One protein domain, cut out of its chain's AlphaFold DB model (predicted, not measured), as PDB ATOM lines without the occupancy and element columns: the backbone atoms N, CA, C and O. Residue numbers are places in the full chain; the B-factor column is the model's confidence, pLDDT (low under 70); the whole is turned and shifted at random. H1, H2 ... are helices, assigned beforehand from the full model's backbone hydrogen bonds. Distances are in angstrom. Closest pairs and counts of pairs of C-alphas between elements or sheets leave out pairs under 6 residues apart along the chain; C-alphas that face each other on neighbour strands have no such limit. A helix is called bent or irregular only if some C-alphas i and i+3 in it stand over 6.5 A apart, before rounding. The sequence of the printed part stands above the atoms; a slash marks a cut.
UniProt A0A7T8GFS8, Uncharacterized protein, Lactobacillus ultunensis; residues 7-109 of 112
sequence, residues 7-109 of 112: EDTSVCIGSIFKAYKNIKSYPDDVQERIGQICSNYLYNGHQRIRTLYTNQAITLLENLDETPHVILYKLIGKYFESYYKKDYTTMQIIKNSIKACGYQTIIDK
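What this domain is: This is residues 7 to 109 of the 112 residues of an uncharacterized protein of Lactobacillus ultunensis (UniProt A0A7T8GFS8). Look first at the core, a triangle of three helices, H2, H3 and H4, each packed on the other two. H1 packs on H3 at one end of the domain, H5 packs on H4 at the other, and the small H6 folds back on H5. H1, H2, H3 and H4 form an up-and-down bundle, each running against the one before it in the chain. The printed part has 103 residues with six named helices, H1 to H6 in order, and no named strand; its class is all helix. It is compact, with a radius of gyration of the C-alphas of 13.2 A, and rounded, spanning 34 by 31 by 21 A.

How they stand to each other: Begin at H1, residues 7 to 19, which touches H3, residues 52 to 62; the closest C-alphas, of Gly 14 and Tyr 53, are 6.4 A apart. These two run the same way at a steep tilt of 43 degrees. H2, residues 28 to 44, and H1 are near each other, with 11 pairs of C-alphas within 10 A. With its residues 35 to 42 alone, H2 touches H3, closest at the C-alphas of Cys 38 and Ala 57, 5.0 A; this helical hairpin has a steep tilt of 42 degrees, opposite ways. H4, residues 68 to 85, touches H3 with residues 73 to 81 alone, closest at the C-alphas of Ile 58 and Gly 77, 4.8 A, in a hairpin with a steep tilt of 40 degrees. H4 touches H2 at a shallow tilt of 31 degrees, the same way; their closest C-alphas, of Gly 35 and Tyr 73, are 5.7 A apart. H5, residues 88 to 100, makes a hairpin with H4, touching residues 75 to 83 alone, closest at the C-alphas of Tyr 79 and Met 91, 5.4 A. H6, residues 104 to 107, touches H5 at residues 95 to 99 alone, closest at the C-alphas of Lys 95 and Ile 107, 6.7 A. H1 and H5 are apart. In H1, H2, H3 and H5 every O i to N i+4 pair is within hydrogen-bond range; in H4 12 of 14 are, and H6 is too short for such a pair.

Where its parts are: Find C-alpha 7 at (19.978, 33.819, 33.756); from there H1 runs 18.9 A to C-alpha 19. H2 covers 24.2 A and H3 15.5 A. Find C-alpha 68 at (48.997, 18.446, 39.148), where H4 begins its 26.2 A; it is irregular, with C-alphas 69 and 72 7.7 A apart. H5 covers 18.0 A, and H6, 5.1 A long, ends at C-alpha 107, (44.643, 32.459, 26.454).

The domain as a whole: The two C-alphas farthest apart, of Asp 8 and Ala 100, are 36.7 A apart. The printed part has no cut and no long link. Look for pLDDT under 70 at residues 7 to 8 and 46 to 48; the mean of the printed part is 91.4.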
ATOM      1  N   GLU A   7      20.712  33.873  32.486       67.44
ATOM      2  CA  GLU A   7      19.978  33.819  33.756       67.44
ATOM      3  C   GLU A   7      19.635  32.374  34.140       67.44
ATOM      4  O   GLU A   7      19.972  31.939  35.242       67.44
ATOM      5  N   ASP A   8      19.095  31.593  33.202       68.38
ATOM      6  CA  ASP A   8      18.799  30.165  33.372       68.38
ATOM      7  C   ASP A   8      20.073  29.377  33.701       68.38
ATOM      8  O   ASP A   8      20.120  28.561  34.625       68.38
ATOM      9  N   THR A   9      21.157  29.694  32.989       73.69
ATOM     10  CA  THR A   9      22.478  29.105  33.227       73.69
ATOM     11  C   THR A   9      22.981  29.437  34.635       73.69
ATOM     12  O   THR A   9      23.517  28.565  35.319       73.69
ATOM     13  N   SER A  10      22.764  30.669  35.105       71.06
ATOM     14  CA  SER A  10      23.187  31.121  36.435       71.06
ATOM     15  C   SER A  10      22.454  30.393  37.566       71.06
ATOM     16  O   SER A  10      23.080  30.035  38.564       71.06
ATOM     17  N   VAL A  11      21.153  30.113  37.415       74.88
ATOM     18  CA  VAL A  11      20.362  29.368  38.414       74.88
ATOM     19  C   VAL A  11      20.855  27.924  38.549       74.88
ATOM     20  O   VAL A  11      21.100  27.438  39.660       74.88
ATOM     21  N   CYS A  12      21.053  27.237  37.421       79.12
ATOM     22  CA  CYS A  12      21.561  25.868  37.421       79.12
ATOM     23  C   CYS A  12      22.979  25.792  37.999       79.12
ATOM     24  O   CYS A  12      23.273  24.929  38.830       79.12
ATOM     25  N   ILE A  13      23.840  26.737  37.627       84.62
ATOM     26  CA  ILE A  13      25.211  26.815  38.128       84.62
ATOM     27  C   ILE A  13      25.257  27.117  39.626       84.62
ATOM     28  O   ILE A  13      26.031  26.486  40.347       84.62
ATOM     29  N   GLY A  14      24.389  27.996  40.128       85.81
ATOM     30  CA  GLY A  14      24.281  28.268  41.561       85.81
ATOM     31  C   GLY A  14      23.997  27.009  42.386       85.81
ATOM     32  O   GLY A  14      24.565  26.821  43.464       85.81
ATOM     33  N   SER A  15      23.169  26.106  41.856       88.31
ATOM     34  CA  SER A  15      22.847  24.834  42.514       88.31
ATOM     35  C   SER A  15      24.049  23.888  42.547       88.31
ATOM     36  O   SER A  15      24.330  23.287  43.586       88.31
ATOM     37  N   ILE A  16      24.805  23.813  41.446       90.62
ATOM     38  CA  ILE A  16      26.062  23.057  41.368       90.62
ATOM     39  C   ILE A  16      27.054  23.611  42.396       90.62
ATOM     40  O   ILE A  16      27.538  22.877  43.253       90.62
ATOM     41  N   PHE A  17      27.311  24.917  42.389       90.31
ATOM     42  CA  PHE A  17      28.307  25.514  43.279       90.31
ATOM     43  C   PHE A  17      27.976  25.329  44.760       90.31
ATOM     44  O   PHE A  17      28.871  25.107  45.577       90.31
ATOM     45  N   LYS A  18      26.687  25.349  45.112       90.69
ATOM     46  CA  LYS A  18      26.232  25.052  46.472       90.69
ATOM     47  C   LYS A  18      26.486  23.594  46.865       90.69
ATOM     48  O   LYS A  18      26.910  23.351  47.996       90.69
ATOM     49  N   ALA A  19      26.226  22.648  45.963       93.38
ATOM     50  CA  ALA A  19      26.427  21.222  46.217       93.38
ATOM     51  C   ALA A  19      27.908  20.886  46.442       93.38
ATOM     52  O   ALA A  19      28.236  20.139  47.358       93.38
ATOM     53  N   TYR A  20      28.800  21.506  45.669       94.69
ATOM     54  CA  TYR A  20      30.230  21.195  45.669       94.69
ATOM     55  C   TYR A  20      31.090  22.172  46.483       94.69
ATOM     56  O   TYR A  20      32.302  22.222  46.298       94.69
ATOM     57  N   LYS A  21      30.500  22.933  47.417       91.00
ATOM     58  CA  LYS A  21      31.213  23.941  48.234       91.00
ATOM     59  C   LYS A  21      32.477  23.410  48.934       91.00
ATOM     60  O   LYS A  21      33.428  24.158  49.123       91.00
ATOM     61  N   ASN A  22      32.480  22.128  49.300       93.00
ATOM     62  CA  ASN A  22      33.596  21.440  49.946       93.00
ATOM     63  C   ASN A  22      34.321  20.552  48.922       93.00
ATOM     64  O   ASN A  22      34.434  19.349  49.118       93.00
ATOM     65  N   ILE A  23      34.762  21.126  47.801       94.62
ATOM     66  CA  ILE A  23      35.209  20.364  46.622       94.62
ATOM     67  C   ILE A  23      36.318  19.334  46.913       94.62
ATOM     68  O   ILE A  23      36.296  18.252  46.336       94.62
ATOM     69  N   LYS A  24      37.203  19.602  47.884       93.94
ATOM     70  CA  LYS A  24      38.271  18.681  48.323       93.94
ATOM     71  C   LYS A  24      37.780  17.368  48.941       93.94
ATOM     72  O   LYS A  24      38.545  16.423  49.060       93.94
ATOM     73  N   SER A  25      36.522  17.289  49.385       94.94
ATOM     74  CA  SER A  25      35.968  16.029  49.902       94.94
ATOM     75  C   SER A  25      35.528  15.073  48.792       94.94
ATOM     76  O   SER A  25      35.026  13.992  49.094       94.94
ATOM     77  N   TYR A  26      35.629  15.489  47.529       95.75
ATOM     78  CA  TYR A  26      35.202  14.708  46.378       95.75
ATOM     79  C   TYR A  26      36.403  14.093  45.648       95.75
ATOM     80  O   TYR A  26      37.493  14.663  45.684       95.75
ATOM     81  N   PRO A  27      36.205  12.961  44.952       95.88
ATOM     82  CA  PRO A  27      37.255  12.343  44.149       95.88
ATOM     83  C   PRO A  27      37.766  13.249  43.017       95.88
ATOM     84  O   PRO A  27      37.042  14.121  42.528       95.88
ATOM     85  N   ASP A  28      38.995  12.995  42.571       94.75
ATOM     86  CA  ASP A  28      39.714  13.762  41.543       94.75
ATOM     87  C   ASP A  28      38.900  14.001  40.260       94.75
ATOM     88  O   ASP A  28      38.853  15.117  39.744       94.75
ATOM     89  N   ASP A  29      38.189  12.987  39.762       95.31
ATOM     90  CA  ASP A  29      37.384  13.091  38.540       95.31
ATOM     91  C   ASP A  29      36.192  14.050  38.699       95.31
ATOM     92  O   ASP A  29      35.809  14.760  37.762       95.31
ATOM     93  N   VAL A  30      35.613  14.114  39.900       96.00
ATOM     94  CA  VAL A  30      34.577  15.090  40.246       96.00
ATOM     95  C   VAL A  30      35.188  16.484  40.327       96.00
ATOM     96  O   VAL A  30      34.626  17.422  39.759       96.00
ATOM     97  N   GLN A  31      36.345  16.630  40.978       96.50
ATOM     98  CA  GLN A  31      37.048  17.913  41.064       96.50
ATOM     99  C   GLN A  31      37.393  18.463  39.679       96.50
ATOM    100  O   GLN A  31      37.139  19.638  39.405       96.50
ATOM    101  N   GLU A  32      37.876  17.613  38.774       95.94
ATOM    102  CA  GLU A  32      38.163  17.981  37.392       95.94
ATOM    103  C   GLU A  32      36.904  18.464  36.656       95.94
ATOM    104  O   GLU A  32      36.911  19.545  36.061       95.94
ATOM    105  N   ARG A  33      35.794  17.719  36.739       95.81
ATOM    106  CA  ARG A  33      34.520  18.108  36.105       95.81
ATOM    107  C   ARG A  33      34.010  19.447  36.627       95.81
ATOM    108  O   ARG A  33      33.588  20.297  35.841       95.81
ATOM    109  N   ILE A  34      34.060  19.661  37.940       95.81
ATOM    110  CA  ILE A  34      33.661  20.937  38.543       95.81
ATOM    111  C   ILE A  34      34.614  22.059  38.118       95.81
ATOM    112  O   ILE A  34      34.146  23.149  37.784       95.81
ATOM    113  N   GLY A  35      35.919  21.790  38.033       96.44
ATOM    114  CA  GLY A  35      36.916  22.722  37.508       96.44
ATOM    115  C   GLY A  35      36.621  23.159  36.070       96.44
ATOM    116  O   GLY A  35      36.651  24.356  35.761       96.44
ATOM    117  N   GLN A  36      36.243  22.215  35.206       95.00
ATOM    118  CA  GLN A  36      35.824  22.487  33.829       95.00
ATOM    119  C   GLN A  36      34.547  23.331  33.774       95.00
ATOM    120  O   GLN A  36      34.500  24.316  33.036       95.00
ATOM    121  N   ILE A  37      33.524  22.992  34.569       93.31
ATOM    122  CA  ILE A  37      32.265  23.751  34.637       93.31
ATOM    123  C   ILE A  37      32.528  25.191  35.091       93.31
ATOM    124  O   ILE A  37      32.071  26.128  34.436       93.31
ATOM    125  N   CYS A  38      33.307  25.381  36.160       94.00
ATOM    126  CA  CYS A  38      33.661  26.707  36.669       94.00
ATOM    127  C   CYS A  38      34.440  27.517  35.628       94.00
ATOM    128  O   CYS A  38      34.114  28.674  35.375       94.00
ATOM    129  N   SER A  39      35.437  26.908  34.982       94.00
ATOM    130  CA  SER A  39      36.247  27.582  33.960       94.00
ATOM    131  C   SER A  39      35.400  27.983  32.753       94.00
ATOM    132  O   SER A  39      35.467  29.123  32.302       94.00
ATOM    133  N   ASN A  40      34.535  27.086  32.273       90.44
ATOM    134  CA  ASN A  40      33.612  27.373  31.177       90.44
ATOM    135  C   ASN A  40      32.618  28.476  31.539       90.44
ATOM    136  O   ASN A  40      32.342  29.338  30.704       90.44
ATOM    137  N   TYR A  41      32.104  28.480  32.769       89.75
ATOM    138  CA  TYR A  41      31.254  29.561  33.248       89.75
ATOM    139  C   TYR A  41      31.985  30.902  33.213       89.75
ATOM    140  O   TYR A  41      31.454  31.868  32.676       89.75
ATOM    141  N   LEU A  42      33.226  30.959  33.702       91.38
ATOM    142  CA  LEU A  42      34.026  32.184  33.684       91.38
ATOM    143  C   LEU A  42      34.343  32.647  32.253       91.38
ATOM    144  O   LEU A  42      34.224  33.832  31.955       91.38
ATOM    145  N   TYR A  43      34.667  31.726  31.340       90.06
ATOM    146  CA  TYR A  43      34.919  32.060  29.934       90.06
ATOM    147  C   TYR A  43      33.693  32.614  29.214       90.06
ATOM    148  O   TYR A  43      33.826  33.543  28.427       90.06
ATOM    149  N   ASN A  44      32.505  32.064  29.459       82.88
ATOM    150  CA  ASN A  44      31.285  32.493  28.766       82.88
ATOM    151  C   ASN A  44      30.557  33.633  29.495       82.88
ATOM    152  O   ASN A  44      29.791  34.369  28.882       82.88
ATOM    153  N   GLY A  45      30.800  33.783  30.797       73.62
ATOM    154  CA  GLY A  45      30.122  34.716  31.691       73.62
ATOM    155  C   GLY A  45      30.975  35.898  32.135       73.62
ATOM    156  O   GLY A  45      30.630  36.538  33.128       73.62
ATOM    157  N   HIS A  46      32.085  36.193  31.448       62.50
ATOM    158  CA  HIS A  46      32.952  37.332  31.756       62.50
ATOM    159  C   HIS A  46      32.241  38.667  31.471       62.50
ATOM    160  O   HIS A  46      32.480  39.365  30.490       62.50
ATOM    161  N   GLN A  47      31.334  39.055  32.355       63.97
ATOM    162  CA  GLN A  47      30.819  40.412  32.387       63.97
ATOM    163  C   GLN A  47      31.871  41.324  33.028       63.97
ATOM    164  O   GLN A  47      32.641  40.894  33.893       63.97
ATOM    165  N   ARG A  48      31.880  42.614  32.652       61.69
ATOM    166  CA  ARG A  48      32.726  43.635  33.310       61.69
ATOM    167  C   ARG A  48      32.494  43.699  34.824       61.69
ATOM    168  O   ARG A  48      33.347  44.199  35.550       61.69
ATOM    169  N   ILE A  49      31.338  43.224  35.290       73.94
ATOM    170  CA  ILE A  49      30.919  43.272  36.685       73.94
ATOM    171  C   ILE A  49      31.038  41.880  37.307       73.94
ATOM    172  O   ILE A  49      30.532  40.890  36.782       73.94
ATOM    173  N   ARG A  50      31.709  41.833  38.458       83.38
ATOM    174  CA  ARG A  50      31.871  40.651  39.304       83.38
ATOM    175  C   ARG A  50      30.526  40.287  39.948       83.38
ATOM    176  O   ARG A  50      29.962  41.100  40.674       83.38
ATOM    177  N   THR A  51      30.020  39.078  39.697       87.06
ATOM    178  CA  THR A  51      28.746  38.587  40.266       87.06
ATOM    179  C   THR A  51      28.966  37.611  41.427       87.06
ATOM    180  O   THR A  51      30.073  37.109  41.627       87.06
ATOM    181  N   LEU A  52      27.902  37.284  42.173       88.25
ATOM    182  CA  LEU A  52      27.945  36.251  43.218       88.25
ATOM    183  C   LEU A  52      28.429  34.898  42.670       88.25
ATOM    184  O   LEU A  52      29.293  34.261  43.269       88.25
ATOM    185  N   TYR A  53      27.912  34.476  41.517       88.06
ATOM    186  CA  TYR A  53      28.279  33.201  40.897       88.06
ATOM    187  C   TYR A  53      29.706  33.218  40.346       88.06
ATOM    188  O   TYR A  53      30.409  32.216  40.425       88.06
ATOM    189  N   THR A  54      30.178  34.370  39.858       89.94
ATOM    190  CA  THR A  54      31.593  34.560  39.503       89.94
ATOM    191  C   THR A  54      32.492  34.299  40.714       89.94
ATOM    192  O   THR A  54      33.495  33.600  40.590       89.94
ATOM    193  N   ASN A  55      32.112  34.799  41.894       91.50
ATOM    194  CA  ASN A  55      32.872  34.571  43.127       91.50
ATOM    195  C   ASN A  55      32.894  33.103  43.505       91.50
ATOM    196  O   ASN A  55      33.954  32.572  43.796       91.50
ATOM    197  N   GLN A  56      31.737  32.449  43.469       93.12
ATOM    198  CA  GLN A  56      31.638  31.033  43.796       93.12
ATOM    199  C   GLN A  56      32.482  30.169  42.854       93.12
ATOM    200  O   GLN A  56      33.191  29.288  43.332       93.12
ATOM    201  N   ALA A  57      32.471  30.458  41.549       93.81
ATOM    202  CA  ALA A  57      33.316  29.768  40.579       93.81
ATOM    203  C   ALA A  57      34.806  29.940  40.909       93.81
ATOM    204  O   ALA A  57      35.531  28.955  40.995       93.81
ATOM    205  N   ILE A  58      35.258  31.177  41.148       95.38
ATOM    206  CA  ILE A  58      36.651  31.462  41.525       95.38
ATOM    207  C   ILE A  58      37.020  30.740  42.827       95.38
ATOM    208  O   ILE A  58      38.026  30.038  42.865       95.38
ATOM    209  N   THR A  59      36.189  30.844  43.868       95.19
ATOM    210  CA  THR A  59      36.422  30.181  45.157       95.19
ATOM    211  C   THR A  59      36.520  28.667  45.007       95.19
ATOM    212  O   THR A  59      37.385  28.057  45.631       95.19
ATOM    213  N   LEU A  60      35.672  28.037  44.192       96.00
ATOM    214  CA  LEU A  60      35.761  26.597  43.942       96.00
ATOM    215  C   LEU A  60      37.076  26.228  43.259       96.00
ATOM    216  O   LEU A  60      37.733  25.292  43.700       96.00
ATOM    217  N   LEU A  61      37.485  26.993  42.242       96.75
ATOM    218  CA  LEU A  61      38.754  26.780  41.545       96.75
ATOM    219  C   LEU A  61      39.962  26.932  42.476       96.75
ATOM    220  O   LEU A  61      40.881  26.124  42.417       96.75
ATOM    221  N   GLU A  62      39.963  27.926  43.364       94.75
ATOM    222  CA  GLU A  62      41.038  28.118  44.348       94.75
ATOM    223  C   GLU A  62      41.114  26.968  45.365       94.75
ATOM    224  O   GLU A  62      42.209  26.603  45.805       94.75
ATOM    225  N   ASN A  63      39.966  26.370  45.697       95.31
ATOM    226  CA  ASN A  63      39.849  25.287  46.670       95.31
ATOM    227  C   ASN A  63      39.988  23.880  46.081       95.31
ATOM    228  O   ASN A  63      39.908  22.930  46.853       95.31
ATOM    229  N   LEU A  64      40.222  23.718  44.774       96.38
ATOM    230  CA  LEU A  64      40.614  22.420  44.212       96.38
ATOM    231  C   LEU A  64      41.877  21.897  44.907       96.38
ATOM    232  O   LEU A  64      42.703  22.681  45.407       96.38
ATOM    233  N   ASP A  65      42.044  20.578  44.913       95.19
ATOM    234  CA  ASP A  65      43.207  19.942  45.518       95.19
ATOM    235  C   ASP A  65      44.543  20.414  44.930       95.19
ATOM    236  O   ASP A  65      44.641  21.107  43.915       95.19
ATOM    237  N   GLU A  66      45.619  20.108  45.645       92.50
ATOM    238  CA  GLU A  66      46.984  20.507  45.288       92.50
ATOM    239  C   GLU A  66      47.660  19.452  44.408       92.50
ATOM    240  O   GLU A  66      48.841  19.147  44.542       92.50
ATOM    241  N   THR A  67      46.885  18.880  43.493       92.12
ATOM    242  CA  THR A  67      47.330  17.845  42.568       92.12
ATOM    243  C   THR A  67      47.639  18.448  41.192       92.12
ATOM    244  O   THR A  67      47.006  19.421  40.765       92.12
ATOM    245  N   PRO A  68      48.607  17.889  40.442       91.75
ATOM    246  CA  PRO A  68      48.997  18.446  39.148       91.75
ATOM    247  C   PRO A  68      47.856  18.527  38.124       91.75
ATOM    248  O   PRO A  68      47.835  19.447  37.311       91.75
ATOM    249  N   HIS A  69      46.896  17.596  38.164       92.56
ATOM    250  CA  HIS A  69      45.840  17.502  37.153       92.56
ATOM    251  C   HIS A  69      44.843  18.676  37.193       92.56
ATOM    252  O   HIS A  69      44.226  18.979  36.175       92.56
ATOM    253  N   VAL A  70      44.731  19.399  38.318       95.19
ATOM    254  CA  VAL A  70      43.844  20.573  38.443       95.19
ATOM    255  C   VAL A  70      44.548  21.924  38.300       95.19
ATOM    256  O   VAL A  70      43.892  22.968  38.343       95.19
ATOM    257  N   ILE A  71      45.872  21.947  38.102       95.19
ATOM    258  CA  ILE A  71      46.671  23.181  38.167       95.19
ATOM    259  C   ILE A  71      46.184  24.273  37.204       95.19
ATOM    260  O   ILE A  71      46.118  25.446  37.580       95.19
ATOM    261  N   LEU A  72      45.788  23.903  35.981       95.69
ATOM    262  CA  LEU A  72      45.297  24.858  34.985       95.69
ATOM    263  C   LEU A  72      44.016  25.550  35.457       95.69
ATOM    264  O   LEU A  72      43.899  26.764  35.316       95.69
ATOM    265  N   TYR A  73      43.091  24.812  36.072       96.81
ATOM    266  CA  TYR A  73      41.852  25.380  36.598       96.81
ATOM    267  C   TYR A  73      42.129  26.370  37.738       96.81
ATOM    268  O   TYR A  73      41.541  27.451  37.769       96.81
ATOM    269  N   LYS A  74      43.098  26.072  38.615       96.94
ATOM    270  CA  LYS A  74      43.532  27.004  39.673       96.94
ATOM    271  C   LYS A  74      44.131  28.286  39.086       96.94
ATOM    272  O   LYS A  74      43.802  29.382  39.537       96.94
ATOM    273  N   LEU A  75      44.964  28.166  38.048       96.88
ATOM    274  CA  LEU A  75      45.535  29.319  37.339       96.88
ATOM    275  C   LEU A  75      44.453  30.178  36.676       96.88
ATOM    276  O   LEU A  75      44.523  31.404  36.747       96.88
ATOM    277  N   ILE A  76      43.436  29.554  36.076       96.31
ATOM    278  CA  ILE A  76      42.284  30.255  35.495       96.31
ATOM    279  C   ILE A  76      41.523  31.021  36.582       96.31
ATOM    280  O   ILE A  76      41.283  32.217  36.422       96.31
ATOM    281  N   GLY A  77      41.203  30.372  37.706       96.31
ATOM    282  CA  GLY A  77      40.547  31.025  38.843       96.31
ATOM    283  C   GLY A  77      41.334  32.239  39.337       96.31
ATOM    284  O   GLY A  77      40.782  33.335  39.454       96.31
ATOM    285  N   LYS A  78      42.652  32.079  39.506       97.56
ATOM    286  CA  LYS A  78      43.539  33.168  39.921       97.56
ATOM    287  C   LYS A  78      43.596  34.306  38.900       97.56
ATOM    288  O   LYS A  78      43.590  35.468  39.298       97.56
ATOM    289  N   TYR A  79      43.619  33.999  37.601       97.12
ATOM    290  CA  TYR A  79      43.599  35.012  36.545       97.12
ATOM    291  C   TYR A  79      42.336  35.873  36.622       97.12
ATOM    292  O   TYR A  79      42.428  37.099  36.607       97.12
ATOM    293  N   PHE A  80      41.163  35.242  36.730       95.38
ATOM    294  CA  PHE A  80      39.894  35.963  36.828       95.38
ATOM    295  C   PHE A  80      39.803  36.788  38.115       95.38
ATOM    296  O   PHE A  80      39.354  37.933  38.071       95.38
ATOM    297  N   GLU A  81      40.283  36.267  39.246       95.81
ATOM    298  CA  GLU A  81      40.351  37.037  40.491       95.81
ATOM    299  C   GLU A  81      41.211  38.299  40.333       95.81
ATOM    300  O   GLU A  81      40.798  39.393  40.732       95.81
ATOM    301  N   SER A  82      42.382  38.173  39.702       95.94
ATOM    302  CA  SER A  82      43.263  39.304  39.402       95.94
ATOM    303  C   SER A  82      42.646  40.280  38.395       95.94
ATOM    304  O   SER A  82      42.767  41.488  38.589       95.94
ATOM    305  N   TYR A  83      41.915  39.793  37.386       94.25
ATOM    306  CA  TYR A  83      41.173  40.626  36.432       94.25
ATOM    307  C   TYR A  83      40.177  41.550  37.135       94.25
ATOM    308  O   TYR A  83      40.214  42.768  36.948       94.25
ATOM    309  N   TYR A  84      39.338  41.007  38.021       93.06
ATOM    310  CA  TYR A  84      38.369  41.823  38.757       93.06
ATOM    311  C   TYR A  84      39.021  42.772  39.768       93.06
ATOM    312  O   TYR A  84      38.478  43.844  40.040       93.06
ATOM    313  N   LYS A  85      40.190  42.410  40.305       94.31
ATOM    314  CA  LYS A  85      40.994  43.265  41.191       94.31
ATOM    315  C   LYS A  85      41.849  44.299  40.450       94.31
ATOM    316  O   LYS A  85      42.457  45.134  41.113       94.31
ATOM    317  N   LYS A  86      41.883  44.277  39.110       94.50
ATOM    318  CA  LYS A  86      42.782  45.093  38.270       94.50
ATOM    319  C   LYS A  86      44.268  44.884  38.603       94.50
ATOM    320  O   LYS A  86      45.080  45.798  38.479       94.50
ATOM    321  N   ASP A  87      44.625  43.672  39.018       97.12
ATOM    322  CA  ASP A  87      46.005  43.257  39.267       97.12
ATOM    323  C   ASP A  87      46.639  42.740  37.969       97.12
ATOM    324  O   ASP A  87      46.758  41.536  37.719       97.12
ATOM    325  N   TYR A  88      47.019  43.687  37.110       95.75
ATOM    326  CA  TYR A  88      47.574  43.397  35.786       95.75
ATOM    327  C   TYR A  88      48.917  42.662  35.845       95.75
ATOM    328  O   TYR A  88      49.236  41.895  34.936       95.75
ATOM    329  N   THR A  89      49.691  42.850  36.918       97.69
ATOM    330  CA  THR A  89      50.973  42.165  37.115       97.69
ATOM    331  C   THR A  89      50.754  40.663  37.233       97.69
ATOM    332  O   THR A  89      51.330  39.887  36.465       97.69
ATOM    333  N   THR A  90      49.863  40.241  38.134       97.38
ATOM    334  CA  THR A  90      49.545  38.818  38.310       97.38
ATOM    335  C   THR A  90      48.879  38.235  37.065       97.38
ATOM    336  O   THR A  90      49.227  37.127  36.650       97.38
ATOM    337  N   MET A  91      47.982  38.986  36.412       97.06
ATOM    338  CA  MET A  91      47.381  38.554  35.144       97.06
ATOM    339  C   MET A  91      48.445  38.244  34.087       97.06
ATOM    340  O   MET A  91      48.380  37.200  33.435       97.06
ATOM    341  N   GLN A  92      49.435  39.125  33.924       97.31
ATOM    342  CA  GLN A  92      50.469  38.961  32.907       97.31
ATOM    343  C   GLN A  92      51.393  37.779  33.215       97.31
ATOM    344  O   GLN A  92      51.734  37.029  32.300       97.31
ATOM    345  N   ILE A  93      51.751  37.575  34.487       97.88
ATOM    346  CA  ILE A  93      52.533  36.412  34.933       97.88
ATOM    347  C   ILE A  93      51.800  35.120  34.569       97.88
ATOM    348  O   ILE A  93      52.364  34.269  33.885       97.88
ATOM    349  N   ILE A  94      50.526  34.995  34.950       97.75
ATOM    350  CA  ILE A  94      49.734  33.787  34.683       97.75
ATOM    351  C   ILE A  94      49.587  33.557  33.178       97.75
ATOM    352  O   ILE A  94      49.826  32.450  32.694       97.75
ATOM    353  N   LYS A  95      49.245  34.606  32.424       96.81
ATOM    354  CA  LYS A  95      49.096  34.533  30.968       96.81
ATOM    355  C   LYS A  95      50.386  34.073  30.293       96.81
ATOM    356  O   LYS A  95      50.332  33.220  29.413       96.81
ATOM    357  N   ASN A  96      51.534  34.599  30.714       96.88
ATOM    358  CA  ASN A  96      52.835  34.210  30.175       96.88
ATOM    359  C   ASN A  96      53.187  32.760  30.515       96.88
ATOM    360  O   ASN A  96      53.644  32.044  29.629       96.88
ATOM    361  N   SER A  97      52.921  32.306  31.743       96.81
ATOM    362  CA  SER A  97      53.144  30.911  32.145       96.81
ATOM    363  C   SER A  97      52.298  29.940  31.319       96.81
ATOM    364  O   SER A  97      52.821  28.977  30.767       96.81
ATOM    365  N   ILE A  98      51.001  30.228  31.154       96.06
ATOM    366  CA  ILE A  98      50.098  29.422  30.315       96.06
ATOM    367  C   ILE A  98      50.576  29.425  28.852       96.06
ATOM    368  O   ILE A  98      50.560  28.383  28.193       96.06
ATOM    369  N   LYS A  99      51.055  30.576  28.355       96.31
ATOM    370  CA  LYS A  99      51.556  30.729  26.978       96.31
ATOM    371  C   LYS A  99      52.811  29.909  26.735       96.31
ATOM    372  O   LYS A  99      52.907  29.241  25.711       96.31
ATOM    373  N   ALA A 100      53.758  29.963  27.669       97.00
ATOM    374  CA  ALA A 100      55.025  29.247  27.583       97.00
ATOM    375  C   ALA A 100      54.818  27.725  27.514       97.00
ATOM    376  O   ALA A 100      55.575  27.036  26.841       97.00
ATOM    377  N   CYS A 101      53.752  27.218  28.136       96.19
ATOM    378  CA  CYS A 101      53.369  25.808  28.083       96.19
ATOM    379  C   CYS A 101      52.573  25.411  26.820       96.19
ATOM    380  O   CYS A 101      52.159  24.261  26.709       96.19
ATOM    381  N   GLY A 102      52.325  26.331  25.878       96.19
ATOM    382  CA  GLY A 102      51.650  26.036  24.606       96.19
ATOM    383  C   GLY A 102      50.117  26.087  24.634       96.19
ATOM    384  O   GLY A 102      49.477  25.772  23.632       96.19
ATOM    385  N   TYR A 103      49.496  26.533  25.731       95.38
ATOM    386  CA  TYR A 103      48.032  26.573  25.878       95.38
ATOM    387  C   TYR A 103      47.393  27.844  25.287       95.38
ATOM    388  O   TYR A 103      46.639  28.557  25.954       95.38
ATOM    389  N   GLN A 104      47.672  28.144  24.015       94.19
ATOM    390  CA  GLN A 104      47.162  29.353  23.350       94.19
ATOM    391  C   GLN A 104      45.622  29.410  23.330       94.19
ATOM    392  O   GLN A 104      45.039  30.461  23.579       94.19
ATOM    393  N   THR A 105      44.962  28.262  23.161       92.62
ATOM    394  CA  THR A 105      43.493  28.150  23.150       92.62
ATOM    395  C   THR A 105      42.830  28.563  24.467       92.62
ATOM    396  O   THR A 105      41.669  28.972  24.465       92.62
ATOM    397  N   ILE A 106      43.545  28.463  25.594       93.06
ATOM    398  CA  ILE A 106      43.084  28.973  26.890       93.06
ATOM    399  C   ILE A 106      43.217  30.493  26.917       93.06
ATOM    400  O   ILE A 106      42.283  31.182  27.317       93.06
ATOM    401  N   ILE A 107      44.355  31.019  26.457       93.88
ATOM    402  CA  ILE A 107      44.643  32.459  26.454       93.88
ATOM    403  C   ILE A 107      43.624  33.234  25.633       93.88
ATOM    404  O   ILE A 107      43.196  34.305  26.056       93.88
ATOM    405  N   ASP A 108      43.212  32.691  24.491       92.88
ATOM    406  CA  ASP A 108      42.261  33.346  23.592       92.88
ATOM    407  C   ASP A 108      40.877  33.542  24.235       92.88
ATOM    408  O   ASP A 108      40.115  34.411  23.813       92.88
ATOM    409  N   LYS A 109      40.563  32.766  25.283       91.31
ATOM    410  CA  LYS A 109      39.321  32.863  26.064       91.31
ATOM    411  C   LYS A 109      39.439  33.773  27.288       91.31
ATOM    412  O   LYS A 109      38.431  34.030  27.945       91.31
TER     413      LYS A 109